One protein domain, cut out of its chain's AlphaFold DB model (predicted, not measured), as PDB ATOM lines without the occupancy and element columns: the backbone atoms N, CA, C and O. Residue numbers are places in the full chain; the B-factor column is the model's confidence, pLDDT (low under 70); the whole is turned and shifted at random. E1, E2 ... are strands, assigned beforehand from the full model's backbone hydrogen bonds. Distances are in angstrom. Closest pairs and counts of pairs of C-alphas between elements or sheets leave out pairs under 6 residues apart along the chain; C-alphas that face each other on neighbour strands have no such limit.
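What this domain is: This is residues 224 to 303 of the 303 residues of the protein "PIH1 domain-containing protein" of Kuraishia capsulata CBS 1993 (UniProt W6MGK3). Two strongly twisted antiparallel sheets stand face to face as a small, flat sandwich: a four-stranded sheet in the order E1 - E2 - E7 - E6 and a three-stranded sheet in the order E3 - E4 - E5. The two sheets come nearest where E3 faces E6 and E7, and the chain passes from one sheet to the other in the links from E2 to E3 and from E5 to E6. The printed part has 80 residues with no named helix and seven named strands, E1 to E7 in order along the chain, and its class is all strand. The whole is compact, with a radius of gyration of the C-alphas of 12.5 A and spans of 34 by 31 by 17 A.

Where its parts are: The printed part begins with E1, residues 224 to 229, 17.1 A from first to last C-alpha, with C-alpha 224 at (204.419, 225.395, 167.882). A long link of 11 residues leads to E2, residues 241 to 247, the longest strand by residues, 19.7 A long. E3 is residues 253 to 258, 16.0 A long, with C-alpha 253 at (206.690, 224.927, 181.418). E4, residues 263 to 268, is 15.9 A long, and E5, residues 274 to 279, is 13.1 A long. E6, residues 287 to 292, is 17.0 A long. E7, residues 297 to 302, is 16.3 A long and ends with C-alpha 302 at (211.267, 240.033, 176.705), one residue before Lys 303, the chain's last residue.

How they stand to each other: In the larger sheet E1 and E6 are the edge strands, and E2 and E7 are inner strands. The hairpin E1 and E2 is antiparallel at 166 degrees, with N 226 and O 244 2.8 A apart, within hydrogen-bond range. E2 and E7 are antiparallel at 159 degrees; N 243 and O 300 are 2.8 A apart, within hydrogen-bond range. E6 and E7 form a hairpin, antiparallel at 165 degrees, with N 299 and O 290 at 2.9 A, within hydrogen-bond range. From edge to edge of this sheet the strands' lines turn by 50 degrees. The other sheet is a meander, each strand the antiparallel neighbour of the one before. Its hairpin E3 and E4 stands at 151 degrees, with N 256 and O 265 within hydrogen-bond range at 2.8 A. Its hairpin E4 and E5 stands at 163 degrees, and N 275 and N 276 are both within hydrogen-bond range of O 266, at 2.8 A and 3.2 A. The sheets form a sandwich, two sheets face to face: the parts that face each other are 10.7 A centre to centre, and the strands of the one stand at 23 degrees to those of the other. The closest C-alphas of E3 and E6 are those of Leu 255 and Ser 289, 7.7 A apart, and those of E3 and E7 are Leu 253 and Leu 298, also 7.7 A apart. Among the pairs that are apart are E1 and E5, E2 and E5, and E4 and E7.

The domain as a whole: The two C-alphas farthest apart are those of Ser 233 and Thr 271, at 38.1 A. The printed part has no cut. The link from E1 to E2 is long, that from E5 to E6 is short, and the other four are tight. The C-alphas of the larger sheet lie up to 4.5 A off its best plane; the smaller sheet is only just strongly twisted, at up to 4.0 A. The mean pLDDT of the printed part is 73.4. Of the printed residues of this predicted model, 22 have a pLDDT under 70, which is low confidence: residues 224 to 226, 228 to 238, 240, 259 to 261 and 281 to 284.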
ATOM      1  N   SER A 224     204.377 224.297 168.853       62.38
ATOM      2  CA  SER A 224     204.419 225.395 167.882       62.38
ATOM      3  C   SER A 224     204.740 226.696 168.616       62.38
ATOM      4  O   SER A 224     204.475 226.835 169.807       62.38
ATOM      5  N   PHE A 225     205.349 227.666 167.938       62.66
ATOM      6  CA  PHE A 225     205.563 228.986 168.521       62.66
ATOM      7  C   PHE A 225     205.288 230.081 167.499       62.66
ATOM      8  O   PHE A 225     205.578 229.932 166.316       62.66
ATOM      9  N   GLN A 226     204.733 231.182 167.985       62.84
ATOM     10  CA  GLN A 226     204.463 232.397 167.241       62.84
ATOM     11  C   GLN A 226     205.238 233.536 167.899       62.84
ATOM     12  O   GLN A 226     205.195 233.707 169.119       62.84
ATOM     13  N   PHE A 227     205.956 234.310 167.097       70.38
ATOM     14  CA  PHE A 227     206.658 235.507 167.541       70.38
ATOM     15  C   PHE A 227     205.867 236.743 167.118       70.38
ATOM     16  O   PHE A 227     205.329 236.780 166.018       70.38
ATOM     17  N   VAL A 228     205.789 237.732 168.005       68.00
ATOM     18  CA  VAL A 228     205.190 239.037 167.731       68.00
ATOM     19  C   VAL A 228     206.079 240.106 168.361       68.00
ATOM     20  O   VAL A 228     206.297 240.097 169.578       68.00
ATOM     21  N   GLU A 229     206.585 241.029 167.547       67.69
ATOM     22  CA  GLU A 229     207.216 242.251 168.043       67.69
ATOM     23  C   GLU A 229     206.122 243.184 168.576       67.69
ATOM     24  O   GLU A 229     205.080 243.377 167.946       67.69
ATOM     25  N   LEU A 230     206.300 243.673 169.801       66.44
ATOM     26  CA  LEU A 230     205.325 244.539 170.447       66.44
ATOM     27  C   LEU A 230     205.767 245.984 170.279       66.44
ATOM     28  O   LEU A 230     206.878 246.345 170.661       66.44
ATOM     29  N   ASP A 231     204.858 246.809 169.775       58.44
ATOM     30  CA  ASP A 231     205.043 248.250 169.753       58.44
ATOM     31  C   ASP A 231     205.206 248.770 171.198       58.44
ATOM     32  O   ASP A 231     204.440 248.400 172.099       58.44
ATOM     33  N   GLU A 232     206.209 249.619 171.448       57.06
ATOM     34  CA  GLU A 232     206.529 250.148 172.787       57.06
ATOM     35  C   GLU A 232     205.336 250.913 173.391       57.06
ATOM     36  O   GLU A 232     205.184 251.004 174.610       57.06
ATOM     37  N   SER A 233     204.445 251.413 172.530       55.75
ATOM     38  CA  SER A 233     203.193 252.084 172.883       55.75
ATOM     39  C   SER A 233     202.107 251.143 173.439       55.75
ATOM     40  O   SER A 233     201.207 251.592 174.154       55.75
ATOM     41  N   MET A 234     202.200 249.839 173.154       50.09
ATOM     42  CA  MET A 234     201.211 248.817 173.517       50.09
ATOM     43  C   MET A 234     201.540 248.118 174.842       50.09
ATOM     44  O   MET A 234     200.670 247.469 175.431       50.09
ATOM     45  N   THR A 235     202.763 248.270 175.367       57.06
ATOM     46  CA  THR A 235     203.164 247.699 176.659       57.06
ATOM     47  C   THR A 235     203.491 248.792 177.674       57.06
ATOM     48  O   THR A 235     204.485 249.501 177.585       57.06
ATOM     49  N   ARG A 236     202.681 248.901 178.736       57.97
ATOM     50  CA  ARG A 236     202.912 249.883 179.821       57.97
ATOM     51  C   ARG A 236     204.253 249.706 180.550       57.97
ATOM     52  O   ARG A 236     204.662 250.595 181.289       57.97
ATOM     53  N   GLU A 237     204.903 248.559 180.376       65.88
ATOM     54  CA  GLU A 237     206.133 248.168 181.069       65.88
ATOM     55  C   GLU A 237     207.368 248.120 180.143       65.88
ATOM     56  O   GLU A 237     208.468 247.833 180.622       65.88
ATOM     57  N   GLY A 238     207.220 248.458 178.851       65.44
ATOM     58  CA  GLY A 238     208.326 248.554 177.888       65.44
ATOM     59  C   GLY A 238     208.868 247.211 177.393       65.44
ATOM     60  O   GLY A 238     210.055 247.118 177.104       65.44
ATOM     61  N   PHE A 239     208.033 246.170 177.336       72.31
ATOM     62  CA  PHE A 239     208.391 244.894 176.707       72.31
ATOM     63  C   PHE A 239     208.347 245.039 175.189       72.31
ATOM     64  O   PHE A 239     207.344 245.507 174.648       72.31
ATOM     65  N   LYS A 240     209.409 244.592 174.519       69.75
ATOM     66  CA  LYS A 240     209.587 244.755 173.070       69.75
ATOM     67  C   LYS A 240     209.171 243.525 172.277       69.75
ATOM     68  O   LYS A 240     208.853 243.617 171.101       69.75
ATOM     69  N   ARG A 241     209.190 242.344 172.900       73.69
ATOM     70  CA  ARG A 241     208.971 241.070 172.197       73.69
ATOM     71  C   ARG A 241     208.027 240.166 172.964       73.69
ATOM     72  O   ARG A 241     208.155 240.034 174.184       73.69
ATOM     73  N   ARG A 242     207.128 239.502 172.235       80.69
ATOM     74  CA  ARG A 242     206.228 238.463 172.741       80.69
ATOM     75  C   ARG A 242     206.400 237.173 171.951       80.69
ATOM     76  O   ARG A 242     206.271 237.165 170.734       80.69
ATOM     77  N   TYR A 243     206.574 236.067 172.658       77.44
ATOM     78  CA  TYR A 243     206.498 234.723 172.093       77.44
ATOM     79  C   TYR A 243     205.253 234.045 172.652       77.44
ATOM     80  O   TYR A 243     205.033 234.072 173.859       77.44
ATOM     81  N   ALA A 244     204.439 233.449 171.792       77.75
ATOM     82  CA  ALA A 244     203.347 232.570 172.174       77.75
ATOM     83  C   ALA A 244     203.743 231.143 171.798       77.75
ATOM     84  O   ALA A 244     203.920 230.834 170.627       77.75
ATOM     85  N   VAL A 245     203.929 230.285 172.793       78.88
ATOM     86  CA  VAL A 245     204.316 228.886 172.616       78.88
ATOM     87  C   VAL A 245     203.086 228.023 172.841       78.88
ATOM     88  O   VAL A 245     202.563 227.961 173.950       78.88
ATOM     89  N   GLU A 246     202.619 227.369 171.792       80.00
ATOM     90  CA  GLU A 246     201.505 226.432 171.809       80.00
ATOM     91  C   GLU A 246     201.997 225.002 171.996       80.00
ATOM     92  O   GLU A 246     203.028 224.603 171.455       80.00
ATOM     93  N   TYR A 247     201.249 224.202 172.751       80.19
ATOM     94  CA  TYR A 247     201.625 222.819 173.031       80.19
ATOM     95  C   TYR A 247     200.437 221.861 172.947       80.19
ATOM     96  O   TYR A 247     199.323 222.137 173.396       80.19
ATOM     97  N   SER A 248     200.677 220.667 172.403       72.06
ATOM     98  CA  SER A 248     199.605 219.698 172.144       72.06
ATOM     99  C   SER A 248     199.033 219.037 173.405       72.06
ATOM    100  O   SER A 248     197.933 218.477 173.360       72.06
ATOM    101  N   ARG A 249     199.732 219.107 174.549       74.12
ATOM    102  CA  ARG A 249     199.324 218.484 175.824       74.12
ATOM    103  C   ARG A 249     199.631 219.368 177.026       74.12
ATOM    104  O   ARG A 249     200.668 220.015 177.002       74.12
ATOM    105  N   PRO A 250     198.814 219.327 178.097       70.44
ATOM    106  CA  PRO A 250     199.104 220.047 179.334       70.44
ATOM    107  C   PRO A 250     200.497 219.688 179.850       70.44
ATOM    108  O   PRO A 250     200.779 218.526 180.157       70.44
ATOM    109  N   ILE A 251     201.367 220.686 179.909       76.69
ATOM    110  CA  ILE A 251     202.747 220.553 180.346       76.69
ATOM    111  C   ILE A 251     203.078 221.749 181.233       76.69
ATOM    112  O   ILE A 251     202.641 222.864 180.964       76.69
ATOM    113  N   ASP A 252     203.817 221.500 182.309       76.44
ATOM    114  CA  ASP A 252     204.270 222.563 183.201       76.44
ATOM    115  C   ASP A 252     205.578 223.106 182.631       76.44
ATOM    116  O   ASP A 252     206.603 222.413 182.667       76.44
ATOM    117  N   LEU A 253     205.537 224.308 182.063       79.25
ATOM    118  CA  LEU A 253     206.690 224.927 181.418       79.25
ATOM    119  C   LEU A 253     207.292 226.006 182.314       79.25
ATOM    120  O   LEU A 253     206.594 226.864 182.846       79.25
ATOM    121  N   GLU A 254     208.610 225.975 182.424       79.69
ATOM    122  CA  GLU A 254     209.418 226.969 183.116       79.69
ATOM    123  C   GLU A 254     210.381 227.625 182.127       79.69
ATOM    124  O   GLU A 254     210.734 227.048 181.095       79.69
ATOM    125  N   LEU A 255     210.819 228.841 182.448       80.50
ATOM    126  CA  LEU A 255     211.815 229.551 181.658       80.50
ATOM    127  C   LEU A 255     213.158 229.581 182.371       80.50
ATOM    128  O   LEU A 255     213.259 229.993 183.525       80.50
ATOM    129  N   VAL A 256     214.201 229.206 181.641       80.19
ATOM    130  CA  VAL A 256     215.592 229.295 182.076       80.19
ATOM    131  C   VAL A 256     216.324 230.224 181.120       80.19
ATOM    132  O   VAL A 256     216.484 229.914 179.943       80.19
ATOM    133  N   HIS A 257     216.764 231.375 181.619       77.69
ATOM    134  CA  HIS A 257     217.578 232.307 180.845       77.69
ATOM    135  C   HIS A 257     219.063 231.969 181.001       77.69
ATOM    136  O   HIS A 257     219.599 232.013 182.112       77.69
ATOM    137  N   ASP A 258     219.732 231.667 179.891       73.25
ATOM    138  CA  ASP A 258     221.181 231.506 179.849       73.25
ATOM    139  C   ASP A 258     221.834 232.767 179.272       73.25
ATOM    140  O   ASP A 258     222.041 232.914 178.068       73.25
ATOM    141  N   SER A 259     222.205 233.674 180.178       63.72
ATOM    142  CA  SER A 259     222.920 234.917 179.852       63.72
ATOM    143  C   SER A 259     224.264 234.718 179.132       63.72
ATOM    144  O   SER A 259     224.766 235.669 178.537       63.72
ATOM    145  N   LYS A 260     224.869 233.520 179.176       64.00
ATOM    146  CA  LYS A 260     226.143 233.233 178.490       64.00
ATOM    147  C   LYS A 260     225.935 232.773 177.053       64.00
ATOM    148  O   LYS A 260     226.794 233.032 176.217       64.00
ATOM    149  N   MET A 261     224.829 232.080 176.796       60.66
ATOM    150  CA  MET A 261     224.461 231.582 175.468       60.66
ATOM    151  C   MET A 261     223.549 232.550 174.707       60.66
ATOM    152  O   MET A 261     223.289 232.313 173.536       60.66
ATOM    153  N   ALA A 262     223.085 233.627 175.354       70.19
ATOM    154  CA  ALA A 262     222.092 234.550 174.802       70.19
ATOM    155  C   ALA A 262     220.820 233.803 174.346       70.19
ATOM    156  O   ALA A 262     220.275 234.037 173.273       70.19
ATOM    157  N   GLU A 263     220.353 232.861 175.174       79.44
ATOM    158  CA  GLU A 263     219.192 232.012 174.889       79.44
ATOM    159  C   GLU A 263     218.225 231.988 176.082       79.44
ATOM    160  O   GLU A 263     218.634 231.891 177.243       79.44
ATOM    161  N   VAL A 264     216.921 232.001 175.798       79.69
ATOM    162  CA  VAL A 264     215.870 231.637 176.758       79.69
ATOM    163  C   VAL A 264     215.398 230.228 176.435       79.69
ATOM    164  O   VAL A 264     214.896 229.948 175.350       79.69
ATOM    165  N   GLN A 265     215.553 229.318 177.388       81.38
ATOM    166  CA  GLN A 265     215.112 227.939 177.258       81.38
ATOM    167  C   GLN A 265     213.762 227.768 177.939       81.38
ATOM    168  O   GLN A 265     213.610 228.068 179.121       81.38
ATOM    169  N   VAL A 266     212.794 227.231 177.205       81.94
ATOM    170  CA  VAL A 266     211.557 226.717 177.785       81.94
ATOM    171  C   VAL A 266     211.826 225.274 178.182       81.94
ATOM    172  O   VAL A 266     212.135 224.434 177.331       81.94
ATOM    173  N   VAL A 267     211.760 224.983 179.474       83.50
ATOM    174  CA  VAL A 267     212.029 223.662 180.035       83.50
ATOM    175  C   VAL A 267     210.755 223.067 180.607       83.50
ATOM    176  O   VAL A 267     209.902 223.761 181.150       83.50
ATOM    177  N   ASN A 268     210.618 221.752 180.500       80.19
ATOM    178  CA  ASN A 268     209.568 221.042 181.212       80.19
ATOM    179  C   ASN A 268     209.965 220.929 182.687       80.19
ATOM    180  O   ASN A 268     210.909 220.209 183.016       80.19
ATOM    181  N   SER A 269     209.196 221.566 183.564       78.75
ATOM    182  CA  SER A 269     209.444 221.659 185.010       78.75
ATOM    183  C   SER A 269     209.575 220.287 185.687       78.75
ATOM    184  O   SER A 269     210.306 220.123 186.660       78.75
ATOM    185  N   LYS A 270     208.910 219.252 185.151       75.50
ATOM    186  CA  LYS A 270     208.953 217.884 185.698       75.50
ATOM    187  C   LYS A 270     210.171 217.085 185.253       75.50
ATOM    188  O   LYS A 270     210.588 216.175 185.962       75.50
ATOM    189  N   THR A 271     210.706 217.362 184.064       75.88
ATOM    190  CA  THR A 271     211.799 216.560 183.480       75.88
ATOM    191  C   THR A 271     213.125 217.308 183.401       75.88
ATOM    192  O   THR A 271     214.149 216.682 183.138       75.88
ATOM    193  N   GLY A 272     213.118 218.632 183.583       71.94
ATOM    194  CA  GLY A 272     214.272 219.511 183.390       71.94
ATOM    195  C   GLY A 272     214.771 219.567 181.943       71.94
ATOM    196  O   GLY A 272     215.803 220.175 181.672       71.94
ATOM    197  N   LYS A 273     214.078 218.917 180.998       75.12
ATOM    198  CA  LYS A 273     214.476 218.899 179.591       75.12
ATOM    199  C   LYS A 273     214.026 220.182 178.911       75.12
ATOM    200  O   LYS A 273     212.859 220.556 179.012       75.12
ATOM    201  N   SER A 274     214.951 220.808 178.189       74.75
ATOM    202  CA  SER A 274     214.639 221.906 177.278       74.75
ATOM    203  C   SER A 274     213.769 221.384 176.143       74.75
ATOM    204  O   SER A 274     214.102 220.396 175.489       74.75
ATOM    205  N   VAL A 275     212.624 222.035 175.976       75.56
ATOM    206  CA  VAL A 275     211.616 221.714 174.969       75.56
ATOM    207  C   VAL A 275     211.620 222.737 173.840       75.56
ATOM    208  O   VAL A 275     211.294 222.400 172.708       75.56
ATOM    209  N   LEU A 276     212.047 223.967 174.131       76.31
ATOM    210  CA  LEU A 276     212.267 225.015 173.144       76.31
ATOM    211  C   LEU A 276     213.461 225.871 173.570       76.31
ATOM    212  O   LEU A 276     213.664 226.119 174.761       76.31
ATOM    213  N   LYS A 277     214.233 226.338 172.591       79.44
ATOM    214  CA  LYS A 277     215.294 227.325 172.782       79.44
ATOM    215  C   LYS A 277     214.986 228.539 171.927       79.44
ATOM    216  O   LYS A 277     214.824 228.411 170.719       79.44
ATOM    217  N   ILE A 278     214.882 229.687 172.574       75.75
ATOM    218  CA  ILE A 278     214.587 230.963 171.944       75.75
ATOM    219  C   ILE A 278     215.897 231.756 171.931       75.75
ATOM    220  O   ILE A 278     216.355 232.156 173.006       75.75
ATOM    221  N   PRO A 279     216.528 231.952 170.762       70.25
ATOM    222  CA  PRO A 279     217.703 232.802 170.666       70.25
ATOM    223  C   PRO A 279     217.305 234.249 170.954       70.25
ATOM    224  O   PRO A 279     216.271 234.729 170.482       70.25
ATOM    225  N   VAL A 280     218.124 234.947 171.735       74.25
ATOM    226  CA  VAL A 280     217.912 236.350 172.079       74.25
ATOM    227  C   VAL A 280     219.113 237.168 171.639       74.25
ATOM    228  O   VAL A 280     220.225 236.973 172.110       74.25
ATOM    229  N   SER A 281     218.887 238.095 170.714       55.97
ATOM    230  CA  SER A 281     219.934 238.929 170.112       55.97
ATOM    231  C   SER A 281     220.441 240.062 171.018       55.97
ATOM    232  O   SER A 281     221.465 240.671 170.720       55.97
ATOM    233  N   GLU A 282     219.748 240.349 172.123       63.81
ATOM    234  CA  GLU A 282     220.006 241.490 173.006       63.81
ATOM    235  C   GLU A 282     220.084 241.062 174.475       63.81
ATOM    236  O   GLU A 282     219.618 239.990 174.866       63.81
ATOM    237  N   THR A 283     220.686 241.913 175.311       65.31
ATOM    238  CA  THR A 283     220.762 241.683 176.755       65.31
ATOM    239  C   THR A 283     219.357 241.759 177.351       65.31
ATOM    240  O   THR A 283     218.830 242.851 177.539       65.31
ATOM    241  N   VAL A 284     218.755 240.605 177.650       67.81
ATOM    242  CA  VAL A 284     217.436 240.537 178.296       67.81
ATOM    243  C   VAL A 284     217.540 241.153 179.684       67.81
ATOM    244  O   VAL A 284     218.179 240.595 180.580       67.81
ATOM    245  N   SER A 285     216.926 242.319 179.848       72.25
ATOM    246  CA  SER A 285     216.891 243.043 181.116       72.25
ATOM    247  C   SER A 285     215.787 242.509 182.026       72.25
ATOM    248  O   SER A 285     215.972 242.417 183.240       72.25
ATOM    249  N   GLU A 286     214.665 242.093 181.432       77.69
ATOM    250  CA  GLU A 286     213.539 241.504 182.145       77.69
ATOM    251  C   GLU A 286     212.868 240.411 181.302       77.69
ATOM    252  O   GLU A 286     212.625 240.570 180.105       77.69
ATOM    253  N   LEU A 287     212.564 239.288 181.955       81.50
ATOM    254  CA  LEU A 287     211.885 238.131 181.380       81.50
ATOM    255  C   LEU A 287     210.612 237.875 182.179       81.50
ATOM    256  O   LEU A 287     210.677 237.656 183.390       81.50
ATOM    257  N   ARG A 288     209.461 237.860 181.506       81.44
ATOM    258  CA  ARG A 288     208.191 237.454 182.119       81.44
ATOM    259  C   ARG A 288     207.519 236.377 181.296       81.44
ATOM    260  O   ARG A 288     207.606 236.374 180.074       81.44
ATOM    261  N   SER A 289     206.794 235.495 181.965       83.69
ATOM    262  CA  SER A 289     205.923 234.549 181.287       83.69
ATOM    263  C   SER A 289     204.674 234.254 182.074       83.69
ATOM    264  O   SER A 289     204.684 234.275 183.303       83.69
ATOM    265  N   PHE A 290     203.614 233.917 181.356       81.88
ATOM    266  CA  PHE A 290     202.426 233.342 181.957       81.88
ATOM    267  C   PHE A 290     201.828 232.285 181.037       81.88
ATOM    268  O   PHE A 290     201.852 232.400 179.811       81.88
ATOM    269  N   GLN A 291     201.293 231.242 181.658       81.06
ATOM    270  CA  GLN A 291     200.709 230.099 180.981       81.06
ATOM    271  C   GLN A 291     199.183 230.193 181.024       81.06
ATOM    272  O   GLN A 291     198.594 230.464 182.071       81.06
ATOM    273  N   VAL A 292     198.542 229.966 179.881       81.56
ATOM    274  CA  VAL A 292     197.088 229.926 179.725       81.56
ATOM    275  C   VAL A 292     196.686 228.500 179.368       81.56
ATOM    276  O   VAL A 292     196.606 228.121 178.201       81.56
ATOM    277  N   ASP A 293     196.401 227.692 180.390       74.44
ATOM    278  CA  ASP A 293     196.130 226.255 180.229       74.44
ATOM    279  C   ASP A 293     194.940 225.947 179.315       74.44
ATOM    280  O   ASP A 293     194.953 224.950 178.592       74.44
ATOM    281  N   LYS A 294     193.917 226.813 179.317       75.06
ATOM    282  CA  LYS A 294     192.733 226.666 178.453       75.06
ATOM    283  C   LYS A 294     193.069 226.808 176.969       75.06
ATOM    284  O   LYS A 294     192.473 226.117 176.153       75.06
ATOM    285  N   GLU A 295     194.018 227.683 176.648       77.38
ATOM    286  CA  GLU A 295     194.494 227.927 175.283       77.38
ATOM    287  C   GLU A 295     195.681 227.032 174.921       77.38
ATOM    288  O   GLU A 295     196.079 226.986 173.765       77.38
ATOM    289  N   ARG A 296     196.245 226.317 175.906       81.50
ATOM    290  CA  ARG A 296     197.500 225.568 175.778       81.50
ATOM    291  C   ARG A 296     198.624 226.436 175.215       81.50
ATOM    292  O   ARG A 296     199.373 226.007 174.339       81.50
ATOM    293  N   ARG A 297     198.703 227.666 175.727       82.12
ATOM    294  CA  ARG A 297     199.644 228.699 175.293       82.12
ATOM    295  C   ARG A 297     200.473 229.208 176.460       82.12
ATOM    296  O   ARG A 297     199.933 229.558 177.506       82.12
ATOM    297  N   LEU A 298     201.781 229.297 176.266       81.44
ATOM    298  CA  LEU A 298     202.712 230.005 177.135       81.44
ATOM    299  C   LEU A 298     203.107 231.309 176.447       81.44
ATOM    300  O   LEU A 298     203.714 231.287 175.381       81.44
ATOM    301  N   TYR A 299     202.787 232.438 177.069       81.12
ATOM    302  CA  TYR A 299     203.224 233.741 176.592       81.12
ATOM    303  C   TYR A 299     204.508 234.141 177.315       81.12
ATOM    304  O   TYR A 299     204.573 234.077 178.541       81.12
ATOM    305  N   ILE A 300     205.517 234.559 176.558       82.94
ATOM    306  CA  ILE A 300     206.836 234.969 177.039       82.94
ATOM    307  C   ILE A 300     207.083 236.395 176.561       82.94
ATOM    308  O   ILE A 300     206.942 236.673 175.374       82.94
ATOM    309  N   PHE A 301     207.466 237.280 177.470       80.69
ATOM    310  CA  PHE A 301     207.732 238.686 177.205       80.69
ATOM    311  C   PHE A 301     209.184 238.998 177.534       80.69
ATOM    312  O   PHE A 301     209.651 238.692 178.637       80.69
ATOM    313  N   LEU A 302     209.875 239.610 176.573       79.75
ATOM    314  CA  LEU A 302     211.267 240.033 176.705       79.75
ATOM    315  C   LEU A 302     211.366 241.554 176.648       79.75
ATOM    316  O   LEU A 302     210.701 242.198 175.825       79.75
ATOM    317  N   LYS A 303     212.198 242.097 177.534       76.56
ATOM    318  CA  LYS A 303     212.522 243.517 177.625       76.56
ATOM    319  C   LYS A 303     214.006 243.776 177.437       76.56
ATOM    320  O   LYS A 303     214.811 243.177 178.195       76.56
TER     321      LYS A 303